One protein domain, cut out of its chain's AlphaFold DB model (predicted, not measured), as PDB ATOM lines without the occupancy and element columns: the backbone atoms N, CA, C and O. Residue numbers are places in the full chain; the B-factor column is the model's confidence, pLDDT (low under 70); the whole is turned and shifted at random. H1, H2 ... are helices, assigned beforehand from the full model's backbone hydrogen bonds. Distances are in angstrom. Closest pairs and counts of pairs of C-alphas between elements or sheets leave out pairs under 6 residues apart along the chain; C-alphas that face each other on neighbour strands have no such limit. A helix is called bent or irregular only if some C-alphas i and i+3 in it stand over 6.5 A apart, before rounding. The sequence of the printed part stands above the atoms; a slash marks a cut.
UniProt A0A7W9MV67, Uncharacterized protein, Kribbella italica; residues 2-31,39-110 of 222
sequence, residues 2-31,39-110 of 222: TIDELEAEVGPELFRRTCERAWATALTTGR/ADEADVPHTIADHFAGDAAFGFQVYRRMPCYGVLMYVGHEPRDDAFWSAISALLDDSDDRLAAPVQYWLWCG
ATOM      1  N   THR A   2     223.639 238.259 202.439       95.88
ATOM      2  CA  THR A   2     222.188 238.071 202.400       95.88
ATOM      3  C   THR A   2     221.473 239.391 202.684       95.88
ATOM      4  O   THR A   2     222.091 240.353 203.136       95.88
ATOM      5  N   ILE A   3     220.162 239.447 202.430       96.88
ATOM      6  CA  ILE A   3     219.350 240.624 202.775       96.88
ATOM      7  C   ILE A   3     219.324 240.854 204.292       96.88
ATOM      8  O   ILE A   3     219.431 241.998 204.714       96.88
ATOM      9  N   ASP A   4     219.256 239.793 205.098       96.44
ATOM     10  CA  ASP A   4     219.222 239.908 206.563       96.44
ATOM     11  C   ASP A   4     220.543 240.470 207.124       96.44
ATOM     12  O   ASP A   4     220.540 241.272 208.056       96.44
ATOM     13  N   GLU A   5     221.682 240.085 206.533       96.88
ATOM     14  CA  GLU A   5     222.997 240.648 206.873       96.88
ATOM     15  C   GLU A   5     223.082 242.136 206.505       96.88
ATOM     16  O   GLU A   5     223.530 242.939 207.321       96.88
ATOM     17  N   LEU A   6     222.594 242.509 205.317       96.75
ATOM     18  CA  LEU A   6     222.547 243.902 204.867       96.75
ATOM     19  C   LEU A   6     221.642 244.759 205.767       96.75
ATOM     20  O   LEU A   6     221.999 245.875 206.139       96.75
ATOM     21  N   GLU A   7     220.476 244.233 206.143       97.31
ATOM     22  CA  GLU A   7     219.535 244.889 207.053       97.31
ATOM     23  C   GLU A   7     220.159 245.118 208.437       97.31
ATOM     24  O   GLU A   7     220.013 246.198 209.014       97.31
ATOM     25  N   ALA A   8     220.888 244.130 208.962       97.12
ATOM     26  CA  ALA A   8     221.587 244.256 210.235       97.12
ATOM     27  C   ALA A   8     222.688 245.332 210.194       97.12
ATOM     28  O   ALA A   8     222.864 246.049 211.179       97.12
ATOM     29  N   GLU A   9     223.396 245.460 209.070       96.62
ATOM     30  CA  GLU A   9     224.470 246.440 208.885       96.62
ATOM     31  C   GLU A   9     223.953 247.877 208.738       96.62
ATOM     32  O   GLU A   9     224.446 248.781 209.412       96.62
ATOM     33  N   VAL A  10     222.919 248.090 207.918       96.94
ATOM     34  CA  VAL A  10     222.263 249.404 207.765       96.94
ATOM     35  C   VAL A  10     221.550 249.826 209.054       96.94
ATOM     36  O   VAL A  10     221.400 251.016 209.340       96.94
ATOM     37  N   GLY A  11     221.100 248.851 209.843       97.94
ATOM     38  CA  GLY A  11     220.203 249.046 210.968       97.94
ATOM     39  C   GLY A  11     218.765 248.710 210.554       97.94
ATOM     40  O   GLY A  11     218.214 249.405 209.693       97.94
ATOM     41  N   PRO A  12     218.110 247.716 211.189       97.69
ATOM     42  CA  PRO A  12     216.829 247.180 210.717       97.69
ATOM     43  C   PRO A  12     215.727 248.224 210.527       97.69
ATOM     44  O   PRO A  12     215.011 248.231 209.528       97.69
ATOM     45  N   GLU A  13     215.619 249.164 211.466       98.19
ATOM     46  CA  GLU A  13     214.606 250.217 211.396       98.19
ATOM     47  C   GLU A  13     214.883 251.225 210.276       98.19
ATOM     48  O   GLU A  13     213.954 251.675 209.604       98.19
ATOM     49  N   LEU A  14     216.152 251.574 210.043       98.00
ATOM     50  CA  LEU A  14     216.511 252.459 208.942       98.00
ATOM     51  C   LEU A  14     216.241 251.766 207.605       98.00
ATOM     52  O   LEU A  14     215.501 252.307 206.789       98.00
ATOM     53  N   PHE A  15     216.731 250.535 207.435       98.12
ATOM     54  CA  PHE A  15     216.522 249.745 206.223       98.12
ATOM     55  C   PHE A  15     215.033 249.584 205.885       98.12
ATOM     56  O   PHE A  15     214.629 249.810 204.742       98.12
ATOM     57  N   ARG A  16     214.196 249.261 206.880       98.19
ATOM     58  CA  ARG A  16     212.742 249.121 206.711       98.19
ATOM     59  C   ARG A  16     212.087 250.422 206.246       98.19
ATOM     60  O   ARG A  16     211.354 250.395 205.258       98.19
ATOM     61  N   ARG A  17     212.354 251.549 206.916       98.00
ATOM     62  CA  ARG A  17     211.790 252.861 206.540       98.00
ATOM     63  C   ARG A  17     212.226 253.279 205.136       98.00
ATOM     64  O   ARG A  17     211.385 253.698 204.346       98.00
ATOM     65  N   THR A  18     213.498 253.078 204.790       98.12
ATOM     66  CA  THR A  18     214.014 253.345 203.441       98.12
ATOM     67  C   THR A  18     213.335 252.461 202.391       98.12
ATOM     68  O   THR A  18     212.956 252.950 201.329       98.12
ATOM     69  N   CYS A  19     213.116 251.170 202.671       98.25
ATOM     70  CA  CYS A  19     212.355 250.299 201.771       98.25
ATOM     71  C   CYS A  19     210.913 250.801 201.589       98.25
ATOM     72  O   CYS A  19     210.433 250.898 200.462       98.25
ATOM     73  N   GLU A  20     210.223 251.156 202.675       97.94
ATOM     74  CA  GLU A  20     208.860 251.705 202.628       97.94
ATOM     75  C   GLU A  20     208.793 252.997 201.804       97.94
ATOM     76  O   GLU A  20     207.891 253.154 200.978       97.94
ATOM     77  N   ARG A  21     209.779 253.886 201.970       96.88
ATOM     78  CA  ARG A  21     209.934 255.102 201.164       96.88
ATOM     79  C   ARG A  21     210.111 254.775 199.691       96.88
ATOM     80  O   ARG A  21     209.364 255.305 198.875       96.88
ATOM     81  N   ALA A  22     211.047 253.881 199.368       97.19
ATOM     82  CA  ALA A  22     211.311 253.455 198.001       97.19
ATOM     83  C   ALA A  22     210.029 252.956 197.336       97.19
ATOM     84  O   ALA A  22     209.666 253.425 196.265       97.19
ATOM     85  N   TRP A  23     209.275 252.090 198.015       97.88
ATOM     86  CA  TRP A  23     207.984 251.608 197.526       97.88
ATOM     87  C   TRP A  23     206.931 252.707 197.363       97.88
ATOM     88  O   TRP A  23     206.129 252.638 196.429       97.88
ATOM     89  N   ALA A  24     206.904 253.703 198.249       96.06
ATOM     90  CA  ALA A  24     205.964 254.816 198.169       96.06
ATOM     91  C   ALA A  24     206.261 255.758 196.990       96.06
ATOM     92  O   ALA A  24     205.325 256.301 196.404       96.06
ATOM     93  N   THR A  25     207.534 255.934 196.621       95.44
ATOM     94  CA  THR A  25     207.957 256.870 195.564       95.44
ATOM     95  C   THR A  25     208.264 256.199 194.225       95.44
ATOM     96  O   THR A  25     208.365 256.884 193.211       95.44
ATOM     97  N   ALA A  26     208.395 254.871 194.177       96.62
ATOM     98  CA  ALA A  26     208.864 254.139 192.999       96.62
ATOM     99  C   ALA A  26     208.085 254.460 191.711       96.62
ATOM    100  O   ALA A  26     208.688 254.663 190.658       96.62
ATOM    101  N   LEU A  27     206.752 254.548 191.793       95.69
ATOM    102  CA  LEU A  27     205.884 254.798 190.636       95.69
ATOM    103  C   LEU A  27     206.136 256.163 189.977       95.69
ATOM    104  O   LEU A  27     205.932 256.319 188.774       95.69
ATOM    105  N   THR A  28     206.563 257.153 190.760       93.94
ATOM    106  CA  THR A  28     206.793 258.525 190.294       93.94
ATOM    107  C   THR A  28     208.262 258.814 190.007       93.94
ATOM    108  O   THR A  28     208.588 259.961 189.724       93.94
ATOM    109  N   THR A  29     209.137 257.802 190.046       93.19
ATOM    110  CA  THR A  29     210.572 257.957 189.765       93.19
ATOM    111  C   THR A  29     210.794 258.696 188.446       93.19
ATOM    112  O   THR A  29     210.308 258.262 187.397       93.19
ATOM    113  N   GLY A  30     211.513 259.818 188.499       87.75
ATOM    114  CA  GLY A  30     211.825 260.634 187.328       87.75
ATOM    115  C   GLY A  30     210.644 261.432 186.763       87.75
ATOM    116  O   GLY A  30     210.749 261.977 185.662       87.75
ATOM    117  N   ARG A  31     209.510 261.505 187.474       84.38
ATOM    118  CA  ARG A  31     208.297 262.222 187.053       84.38
ATOM    119  C   ARG A  31     207.974 263.363 188.024       84.38
ATOM    120  O   ARG A  31     207.329 263.157 189.046       84.38
ATOM    121  N   ALA A  39     217.079 262.996 205.045       93.38
ATOM    122  CA  ALA A  39     218.538 262.994 204.932       93.38
ATOM    123  C   ALA A  39     219.184 261.699 205.459       93.38
ATOM    124  O   ALA A  39     220.210 261.280 204.938       93.38
ATOM    125  N   ASP A  40     218.578 261.051 206.459       94.56
ATOM    126  CA  ASP A  40     219.028 259.762 206.990       94.56
ATOM    127  C   ASP A  40     218.685 258.571 206.080       94.56
ATOM    128  O   ASP A  40     219.345 257.540 206.165       94.56
ATOM    129  N   GLU A  41     217.689 258.696 205.199       96.19
ATOM    130  CA  GLU A  41     217.282 257.660 204.239       96.19
ATOM    131  C   GLU A  41     217.977 257.817 202.872       96.19
ATOM    132  O   GLU A  41     218.198 256.820 202.185       96.19
ATOM    133  N   ALA A  42     218.303 259.050 202.466       92.94
ATOM    134  CA  ALA A  42     218.754 259.391 201.113       92.94
ATOM    135  C   ALA A  42     220.066 258.698 200.702       92.94
ATOM    136  O   ALA A  42     220.196 258.280 199.553       92.94
ATOM    137  N   ASP A  43     221.001 258.521 201.638       94.00
ATOM    138  CA  ASP A  43     222.305 257.896 201.372       94.00
ATOM    139  C   ASP A  43     222.282 256.363 201.472       94.00
ATOM    140  O   ASP A  43     223.247 255.700 201.079       94.00
ATOM    141  N   VAL A  44     221.192 255.765 201.964       96.69
ATOM    142  CA  VAL A  44     221.105 254.310 202.149       96.69
ATOM    143  C   VAL A  44     221.274 253.553 200.825       96.69
ATOM    144  O   VAL A  44     222.127 252.667 200.799       96.69
ATOM    145  N   PRO A  45     220.582 253.886 199.709       95.19
ATOM    146  CA  PRO A  45     220.802 253.221 198.419       95.19
ATOM    147  C   PRO A  45     222.256 253.281 197.933       95.19
ATOM    148  O   PRO A  45     222.724 252.347 197.285       95.19
ATOM    149  N   HIS A  46     222.963 254.370 198.249       92.94
ATOM    150  CA  HIS A  46     224.364 254.567 197.886       92.94
ATOM    151  C   HIS A  46     225.297 253.741 198.775       92.94
ATOM    152  O   HIS A  46     226.235 253.130 198.281       92.94
ATOM    153  N   THR A  47     225.003 253.670 200.072       93.62
ATOM    154  CA  THR A  47     225.796 252.908 201.045       93.62
ATOM    155  C   THR A  47     225.672 251.406 200.800       93.62
ATOM    156  O   THR A  47     226.667 250.692 200.815       93.62
ATOM    157  N   ILE A  48     224.463 250.913 200.506       95.56
ATOM    158  CA  ILE A  48     224.254 249.481 200.252       95.56
ATOM    159  C   ILE A  48     224.813 249.016 198.899       95.56
ATOM    160  O   ILE A  48     224.850 247.816 198.646       95.56
ATOM    161  N   ALA A  49     225.231 249.928 198.020       93.81
ATOM    162  CA  ALA A  49     225.717 249.583 196.687       93.81
ATOM    163  C   ALA A  49     227.011 248.767 196.707       93.81
ATOM    164  O   ALA A  49     227.139 247.786 195.973       93.81
ATOM    165  N   ASP A  50     227.934 249.119 197.602       92.75
ATOM    166  CA  ASP A  50     229.224 248.435 197.748       92.75
ATOM    167  C   ASP A  50     229.052 246.948 198.102       92.75
ATOM    168  O   ASP A  50     229.910 246.116 197.809       92.75
ATOM    169  N   HIS A  51     227.901 246.593 198.678       94.25
ATOM    170  CA  HIS A  51     227.571 245.241 199.105       94.25
ATOM    171  C   HIS A  51     227.176 244.309 197.952       94.25
ATOM    172  O   HIS A  51     227.273 243.088 198.088       94.25
ATOM    173  N   PHE A  52     226.740 244.847 196.814       93.06
ATOM    174  CA  PHE A  52     226.391 244.053 195.631       93.06
ATOM    175  C   PHE A  52     227.273 244.353 194.413       93.06
ATOM    176  O   PHE A  52     226.969 243.895 193.311       93.06
ATOM    177  N   ALA A  53     228.383 245.069 194.605       91.00
ATOM    178  CA  ALA A  53     229.389 245.260 193.570       91.00
ATOM    179  C   ALA A  53     229.985 243.906 193.135       91.00
ATOM    180  O   ALA A  53     230.437 243.109 193.960       91.00
ATOM    181  N   GLY A  54     229.989 243.634 191.834       90.06
ATOM    182  CA  GLY A  54     230.363 242.345 191.254       90.06
ATOM    183  C   GLY A  54     229.264 241.273 191.291       90.06
ATOM    184  O   GLY A  54     229.508 240.161 190.821       90.06
ATOM    185  N   ASP A  55     228.079 241.561 191.847       94.38
ATOM    186  CA  ASP A  55     226.971 240.607 191.994       94.38
ATOM    187  C   ASP A  55     225.620 241.244 191.626       94.38
ATOM    188  O   ASP A  55     224.775 241.566 192.469       94.38
ATOM    189  N   ALA A  56     225.382 241.380 190.318       95.56
ATOM    190  CA  ALA A  56     224.115 241.884 189.787       95.56
ATOM    191  C   ALA A  56     222.897 241.084 190.285       95.56
ATOM    192  O   ALA A  56     221.817 241.649 190.477       95.56
ATOM    193  N   ALA A  57     223.044 239.774 190.511       96.06
ATOM    194  CA  ALA A  57     221.947 238.931 190.973       96.06
ATOM    195  C   ALA A  57     221.522 239.300 192.400       96.06
ATOM    196  O   ALA A  57     220.321 239.383 192.678       96.06
ATOM    197  N   PHE A  58     222.480 239.558 193.294       97.12
ATOM    198  CA  PHE A  58     222.193 240.100 194.620       97.12
ATOM    199  C   PHE A  58     221.660 241.537 194.534       97.12
ATOM    200  O   PHE A  58     220.651 241.848 195.169       97.12
ATOM    201  N   GLY A  59     222.218 242.374 193.659       97.62
ATOM    202  CA  GLY A  59     221.716 243.726 193.399       97.62
ATOM    203  C   GLY A  59     220.233 243.764 193.000       97.62
ATOM    204  O   GLY A  59     219.453 244.544 193.546       97.62
ATOM    205  N   PHE A  60     219.779 242.854 192.131       98.25
ATOM    206  CA  PHE A  60     218.356 242.734 191.782       98.25
ATOM    207  C   PHE A  60     217.475 242.170 192.910       98.25
ATOM    208  O   PHE A  60     216.259 242.386 192.899       98.25
ATOM    209  N   GLN A  61     218.036 241.443 193.880       97.88
ATOM    210  CA  GLN A  61     217.304 241.066 195.097       97.88
ATOM    211  C   GLN A  61     217.114 242.281 196.004       97.88
ATOM    212  O   GLN A  61     215.997 242.519 196.466       97.88
ATOM    213  N   VAL A  62     218.164 243.088 196.186       98.12
ATOM    214  CA  VAL A  62     218.102 244.359 196.919       98.12
ATOM    215  C   VAL A  62     217.093 245.305 196.265       98.12
ATOM    216  O   VAL A  62     216.209 245.820 196.948       98.12
ATOM    217  N   TYR A  63     217.123 245.444 194.937       98.44
ATOM    218  CA  TYR A  63     216.165 246.267 194.192       98.44
ATOM    219  C   TYR A  63     214.705 245.880 194.460       98.44
ATOM    220  O   TYR A  63     213.857 246.742 194.664       98.44
ATOM    221  N   ARG A  64     214.387 244.581 194.530       98.12
ATOM    222  CA  ARG A  64     213.018 244.130 194.840       98.12
ATOM    223  C   ARG A  64     212.572 244.468 196.264       98.12
ATOM    224  O   ARG A  64     211.374 244.473 196.534       98.12
ATOM    225  N   ARG A  65     213.502 244.726 197.184       97.94
ATOM    226  CA  ARG A  65     213.196 245.220 198.535       97.94
ATOM    227  C   ARG A  65     213.055 246.739 198.548       97.94
ATOM    228  O   ARG A  65     212.170 247.247 199.230       97.94
ATOM    229  N   MET A  66     213.871 247.426 197.753       98.19
ATOM    230  CA  MET A  66     213.990 248.879 197.696       98.19
ATOM    231  C   MET A  66     213.960 249.367 196.232       98.19
ATOM    232  O   MET A  66     215.013 249.671 195.665       98.19
ATOM    233  N   PRO A  67     212.778 249.425 195.584       97.81
ATOM    234  CA  PRO A  67     212.683 249.743 194.161       97.81
ATOM    235  C   PRO A  67     212.842 251.244 193.917       97.81
ATOM    236  O   PRO A  67     211.873 251.983 193.771       97.81
ATOM    237  N   CYS A  68     214.084 251.713 193.863       96.62
ATOM    238  CA  CYS A  68     214.410 253.100 193.557       96.62
ATOM    239  C   CYS A  68     215.516 253.195 192.503       96.62
ATOM    240  O   CYS A  68     216.271 252.248 192.263       96.62
ATOM    241  N   TYR A  69     215.610 254.363 191.867       95.44
ATOM    242  CA  TYR A  69     216.650 254.647 190.879       95.44
ATOM    243  C   TYR A  69     218.062 254.502 191.464       95.44
ATOM    244  O   TYR A  69     218.934 253.955 190.795       95.44
ATOM    245  N   GLY A  70     218.262 254.912 192.724       95.25
ATOM    246  CA  GLY A  70     219.555 254.828 193.408       95.25
ATOM    247  C   GLY A  70     220.156 253.423 193.365       95.25
ATOM    248  O   GLY A  70     221.294 253.275 192.940       95.25
ATOM    249  N   VAL A  71     219.380 252.382 193.688       96.56
ATOM    250  CA  VAL A  71     219.855 250.987 193.610       96.56
ATOM    251  C   VAL A  71     220.167 250.578 192.163       96.56
ATOM    252  O   VAL A  71     221.225 250.009 191.902       96.56
ATOM    253  N   LEU A  72     219.287 250.891 191.203       94.81
ATOM    254  CA  LEU A  72     219.487 250.518 189.791       94.81
ATOM    255  C   LEU A  72     220.706 251.173 189.153       94.81
ATOM    256  O   LEU A  72     221.355 250.546 188.318       94.81
ATOM    257  N   MET A  73     221.018 252.411 189.534       94.50
ATOM    258  CA  MET A  73     222.200 253.121 189.052       94.50
ATOM    259  C   MET A  73     223.465 252.287 189.289       94.50
ATOM    260  O   MET A  73     224.259 252.119 188.365       94.50
ATOM    261  N   TYR A  74     223.599 251.695 190.480       94.81
ATOM    262  CA  TYR A  74     224.745 250.857 190.829       94.81
ATOM    263  C   TYR A  74     224.680 249.464 190.219       94.81
ATOM    264  O   TYR A  74     225.677 248.996 189.680       94.81
ATOM    265  N   VAL A  75     223.504 248.824 190.214       94.00
ATOM    266  CA  VAL A  75     223.326 247.533 189.523       94.00
ATOM    267  C   VAL A  75     223.706 247.660 188.043       94.00
ATOM    268  O   VAL A  75     224.317 246.761 187.477       94.00
ATOM    269  N   GLY A  76     223.427 248.805 187.416       88.06
ATOM    270  CA  GLY A  76     223.769 249.098 186.025       88.06
ATOM    271  C   GLY A  76     225.263 249.273 185.713       88.06
ATOM    272  O   GLY A  76     225.593 249.389 184.524       88.06
ATOM    273  N   HIS A  77     226.142 249.309 186.725       89.56
ATOM    274  CA  HIS A  77     227.603 249.271 186.562       89.56
ATOM    275  C   HIS A  77     228.151 247.850 186.392       89.56
ATOM    276  O   HIS A  77     229.275 247.686 185.916       89.56
ATOM    277  N   GLU A  78     227.358 246.837 186.736       88.62
ATOM    278  CA  GLU A  78     227.727 245.440 186.556       88.62
ATOM    279  C   GLU A  78     227.765 245.036 185.074       88.62
ATOM    280  O   GLU A  78     227.158 245.698 184.218       88.62
ATOM    281  N   PRO A  79     228.456 243.930 184.732       86.62
ATOM    282  CA  PRO A  79     228.404 243.366 183.391       86.62
ATOM    283  C   PRO A  79     226.957 243.140 182.928       86.62
ATOM    284  O   PRO A  79     226.198 242.377 183.521       86.62
ATOM    285  N   ARG A  80     226.577 243.800 181.830       91.00
ATOM    286  CA  ARG A  80     225.222 243.747 181.256       91.00
ATOM    287  C   ARG A  80     225.064 242.551 180.312       91.00
ATOM    288  O   ARG A  80     224.864 242.725 179.108       91.00
ATOM    289  N   ASP A  81     225.242 241.354 180.858       93.44
ATOM    290  CA  ASP A  81     225.093 240.084 180.145       93.44
ATOM    291  C   ASP A  81     223.616 239.666 179.963       93.44
ATOM    292  O   ASP A  81     222.680 240.404 180.288       93.44
ATOM    293  N   ASP A  82     223.386 238.471 179.417       94.06
ATOM    294  CA  ASP A  82     222.033 237.958 179.175       94.06
ATOM    295  C   ASP A  82     221.216 237.798 180.467       94.06
ATOM    296  O   ASP A  82     219.999 238.010 180.461       94.06
ATOM    297  N   ALA A  83     221.858 237.451 181.589       95.56
ATOM    298  CA  ALA A  83     221.180 237.296 182.873       95.56
ATOM    299  C   ALA A  83     220.728 238.657 183.418       95.56
ATOM    300  O   ALA A  83     219.589 238.787 183.881       95.56
ATOM    301  N   PHE A  84     221.569 239.684 183.283       96.69
ATOM    302  CA  PHE A  84     221.215 241.063 183.603       96.69
ATOM    303  C   PHE A  84     219.984 241.524 182.810       96.69
ATOM    304  O   PHE A  84     218.986 241.968 183.386       96.69
ATOM    305  N   TRP A  85     220.004 241.371 181.482       96.44
ATOM    306  CA  TRP A  85     218.885 241.809 180.642       96.44
ATOM    307  C   TRP A  85     217.624 240.975 180.845       96.44
ATOM    308  O   TRP A  85     216.519 241.506 180.705       96.44
ATOM    309  N   SER A  86     217.758 239.702 181.224       97.12
ATOM    310  CA  SER A  86     216.631 238.865 181.642       97.12
ATOM    311  C   SER A  86     215.979 239.395 182.924       97.12
ATOM    312  O   SER A  86     214.753 239.486 182.991       97.12
ATOM    313  N   ALA A  87     216.770 239.835 183.906       98.00
ATOM    314  CA  ALA A  87     216.249 240.441 185.130       98.00
ATOM    315  C   ALA A  87     215.533 241.776 184.859       98.00
ATOM    316  O   ALA A  87     214.409 241.964 185.325       98.00
ATOM    317  N   ILE A  88     216.119 242.657 184.038       98.31
ATOM    318  CA  ILE A  88     215.473 243.902 183.577       98.31
ATOM    319  C   ILE A  88     214.155 243.600 182.857       98.31
ATOM    320  O   ILE A  88     213.117 244.191 183.151       98.31
ATOM    321  N   SER A  89     214.180 242.630 181.948       98.44
ATOM    322  CA  SER A  89     213.014 242.158 181.204       98.44
ATOM    323  C   SER A  89     211.907 241.631 182.122       98.44
ATOM    324  O   SER A  89     210.733 241.899 181.868       98.44
ATOM    325  N   ALA A  90     212.257 240.913 183.190       98.38
ATOM    326  CA  ALA A  90     211.299 240.417 184.174       98.38
ATOM    327  C   ALA A  90     210.664 241.556 184.987       98.38
ATOM    328  O   ALA A  90     209.456 241.546 185.196       98.38
ATOM    329  N   LEU A  91     211.443 242.566 185.388       98.50
ATOM    330  CA  LEU A  91     210.918 243.751 186.081       98.50
ATOM    331  C   LEU A  91     209.977 244.563 185.180       98.50
ATOM    332  O   LEU A  91     208.916 245.000 185.616       98.50
ATOM    333  N   LEU A  92     210.312 244.701 183.894       98.56
ATOM    334  CA  LEU A  92     209.446 245.342 182.900       98.56
ATOM    335  C   LEU A  92     208.199 244.527 182.536       98.56
ATOM    336  O   LEU A  92     207.281 245.091 181.940       98.56
ATOM    337  N   ASP A  93     208.149 243.239 182.866       98.50
ATOM    338  CA  ASP A  93     206.964 242.386 182.701       98.50
ATOM    339  C   ASP A  93     206.106 242.318 183.965       98.50
ATOM    340  O   ASP A  93     204.970 241.849 183.894       98.50
ATOM    341  N   ASP A  94     206.629 242.772 185.106       98.31
ATOM    342  CA  ASP A  94     205.948 242.636 186.387       98.31
ATOM    343  C   ASP A  94     204.631 243.420 186.392       98.31
ATOM    344  O   ASP A  94     204.544 244.529 185.865       98.31
ATOM    345  N   SER A  95     203.583 242.851 186.978       97.25
ATOM    346  CA  SER A  95     202.287 243.521 187.084       97.25
ATOM    347  C   SER A  95     202.302 244.740 188.010       97.25
ATOM    348  O   SER A  95     201.428 245.594 187.879       97.25
ATOM    349  N   ASP A  96     203.260 244.835 188.937       97.88
ATOM    350  CA  ASP A  96     203.411 245.994 189.812       97.88
ATOM    351  C   ASP A  96     204.253 247.079 189.128       97.88
ATOM    352  O   ASP A  96     205.475 246.975 189.014       97.88
ATOM    353  N   ASP A  97     203.597 248.155 188.689       97.88
ATOM    354  CA  ASP A  97     204.254 249.282 188.017       97.88
ATOM    355  C   ASP A  97     205.376 249.916 188.857       97.88
ATOM    356  O   ASP A  97     206.303 250.501 188.297       97.88
ATOM    357  N   ARG A  98     205.355 249.764 190.189       97.88
ATOM    358  CA  ARG A  98     206.414 250.272 191.077       97.88
ATOM    359  C   ARG A  98     207.753 249.567 190.857       97.88
ATOM    360  O   ARG A  98     208.790 250.180 191.066       97.88
ATOM    361  N   LEU A  99     207.756 248.319 190.391       98.31
ATOM    362  CA  LEU A  99     208.989 247.608 190.026       98.31
ATOM    363  C   LEU A  99     209.494 247.978 188.625       98.31
ATOM    364  O   LEU A  99     210.669 247.796 188.326       98.31
ATOM    365  N   ALA A 100     208.620 248.482 187.755       98.31
ATOM    366  CA  ALA A 100     208.980 248.832 186.386       98.31
ATOM    367  C   ALA A 100     209.376 250.306 186.236       98.31
ATOM    368  O   ALA A 100     210.273 250.614 185.456       98.31
ATOM    369  N   ALA A 101     208.743 251.221 186.973       97.44
ATOM    370  CA  ALA A 101     208.931 252.659 186.793       97.44
ATOM    371  C   ALA A 101     210.388 253.128 187.011       97.44
ATOM    372  O   ALA A 101     210.906 253.831 186.138       97.44
ATOM    373  N   PRO A 102     211.116 252.699 188.065       97.75
ATOM    374  CA  PRO A 102     212.531 253.047 188.192       97.75
ATOM    375  C   PRO A 102     213.399 252.436 187.081       97.75
ATOM    376  O   PRO A 102     214.351 253.073 186.638       97.75
ATOM    377  N   VAL A 103     213.058 251.235 186.590       98.31
ATOM    378  CA  VAL A 103     213.750 250.596 185.453       98.31
ATOM    379  C   VAL A 103     213.536 251.390 184.169       98.31
ATOM    380  O   VAL A 103     214.486 251.618 183.427       98.31
ATOM    381  N   GLN A 104     212.309 251.846 183.912       97.81
ATOM    382  CA  GLN A 104     211.986 252.713 182.780       97.81
ATOM    383  C   GLN A 104     212.804 254.009 182.832       97.81
ATOM    384  O   GLN A 104     213.397 254.390 181.823       97.81
ATOM    385  N   TYR A 105     212.878 254.655 183.998       96.88
ATOM    386  CA  TYR A 105     213.672 255.871 184.169       96.88
ATOM    387  C   TYR A 105     215.171 255.620 183.966       96.88
ATOM    388  O   TYR A 105     215.808 256.339 183.204       96.88
ATOM    389  N   TRP A 106     215.711 254.550 184.557       97.25
ATOM    390  CA  TRP A 106     217.107 254.150 184.370       97.25
ATOM    391  C   TRP A 106     217.446 253.846 182.903       97.25
ATOM    392  O   TRP A 106     218.503 254.249 182.424       97.25
ATOM    393  N   LEU A 107     216.545 253.182 182.167       97.25
ATOM    394  CA  LEU A 107     216.694 252.965 180.725       97.25
ATOM    395  C   LEU A 107     216.732 254.292 179.961       97.25
ATOM    396  O   LEU A 107     217.572 254.452 179.075       97.25
ATOM    397  N   TRP A 108     215.836 255.221 180.311       95.25
ATOM    398  CA  TRP A 108     215.725 256.531 179.678       95.25
ATOM    399  C   TRP A 108     216.994 257.367 179.848       95.25
ATOM    400  O   TRP A 108     217.556 257.772 178.843       95.25
ATOM    401  N   CYS A 109     217.478 257.577 181.075       92.75
ATOM    402  CA  CYS A 109     218.631 258.445 181.365       92.75
ATOM    403  C   CYS A 109     219.996 257.735 181.282       92.75
ATOM    404  O   CYS A 109     220.989 258.215 181.831       92.75
ATOM    405  N   GLY A 110     220.039 256.537 180.698       93.62
ATOM    406  CA  GLY A 110     221.228 255.693 180.678       93.62
ATOM    407  C   GLY A 110     221.346 254.932 179.361       93.62
ATOM    408  O   GLY A 110     221.663 255.549 178.344       93.62
TER     409      GLY A 110
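This is residues 2 to 31 and 39 to 110 of the 222 residues of an uncharacterized protein of Kribbella italica (UniProt A0A7W9MV67). The longest helix, H2, crosses one end of a group of short helices in which H4, H5 and H6 stand side by side, their centres making a triangle. H1 is at one side of this group, by H4; H7 and H8 are at the other side, where H8 packs on H6, on H7 and on residues 23 to 28 of H2. The printed part has 102 residues with eight named helices, H1 to H8 in order along the chain, and no named strand; its class is all helix. It is compact, with a radius of gyration of the C-alphas of 12.7 A, and spans 33 by 30 by 22 A.

H2, residues 12 to 28, is 25.4 A long from C-alpha 12 at (216.829, 247.180, 210.717) to C-alpha 28 at (206.793, 258.525, 190.294). H1, residues 3 to 10, comes before it, with C-alpha 3 at (219.350, 240.624, 202.775). H3 is residues 39 to 42, H4 residues 44 to 51, H5 residues 56 to 65 and H6 residues 69 to 75. H7, residues 82 to 93, is 16.1 A long, and H8, residues 97 to 108, is 15.9 A long, ending at C-alpha 108 (215.725, 256.531, 179.678). H2 is irregular, with C-alphas 24 and 27 7.5 A apart; H4 and H8 are only just irregular, with C-alphas 47 and 50 6.53 A apart and C-alphas 99 and 102 6.7 A apart.

Residues 23 to 28 of H2 touch residues 97 to 102 of H8, the closest C-alphas being those of Leu 27 and Arg 98, 4.6 A apart; at 72 degrees the helices are only just about perpendicular. Residues 14 to 18 of H2 touch H3, closest at the C-alphas of Thr 18 and Glu 41, 5.5 A. H6 and H8 are the hubs, touching three helices each, and they touch each other at the C-alphas of Tyr 69 and Pro 102, 5.2 A. H6 touches H4 at a shallow tilt of 8 degrees, the same way, with the C-alphas of Pro 45 and Val 71 5.4 A apart. H5 and H6 form a helical hairpin at 20 degrees, closest at the C-alphas of Gly 59 and Val 75, 5.7 A. H1 touches H4 at a steep tilt of 60 degrees, closest at the C-alphas of Leu 6 and Ile 48, 7.4 A. H7 touches H8 at a steep tilt of 53 degrees, closest at the C-alphas of Leu 92 and Ala 100, 5.0 A; H7 and H5 only just touch, with 3 pairs of C-alphas within 8 A, closest Ala 56 and Phe 84, 6.9 A. The helix packing is part aligned, part crossed, shallow tilts beside steeper ones. Every O i to N i+4 pair is within hydrogen-bond range in H1, H5 and H7; the counts are 11 of 13 in H2, 1 of 4 in H4, with 3 of 5 O i to N i+3 pairs, 2 of 3 in H6 and 6 of 8 in H8, and H3 is too short for such a pair.

The two C-alphas farthest apart, those of Ala 39 and Asp 82, are 36.1 A apart. Residues 32 to 38 are not printed, and C-alphas 31 and 39 are 20.6 A apart across this cut. Of the links that are printed whole, H6 to H7 is short and the others are tight. The mean pLDDT of the printed part is 95.8, and no printed residue is under 70.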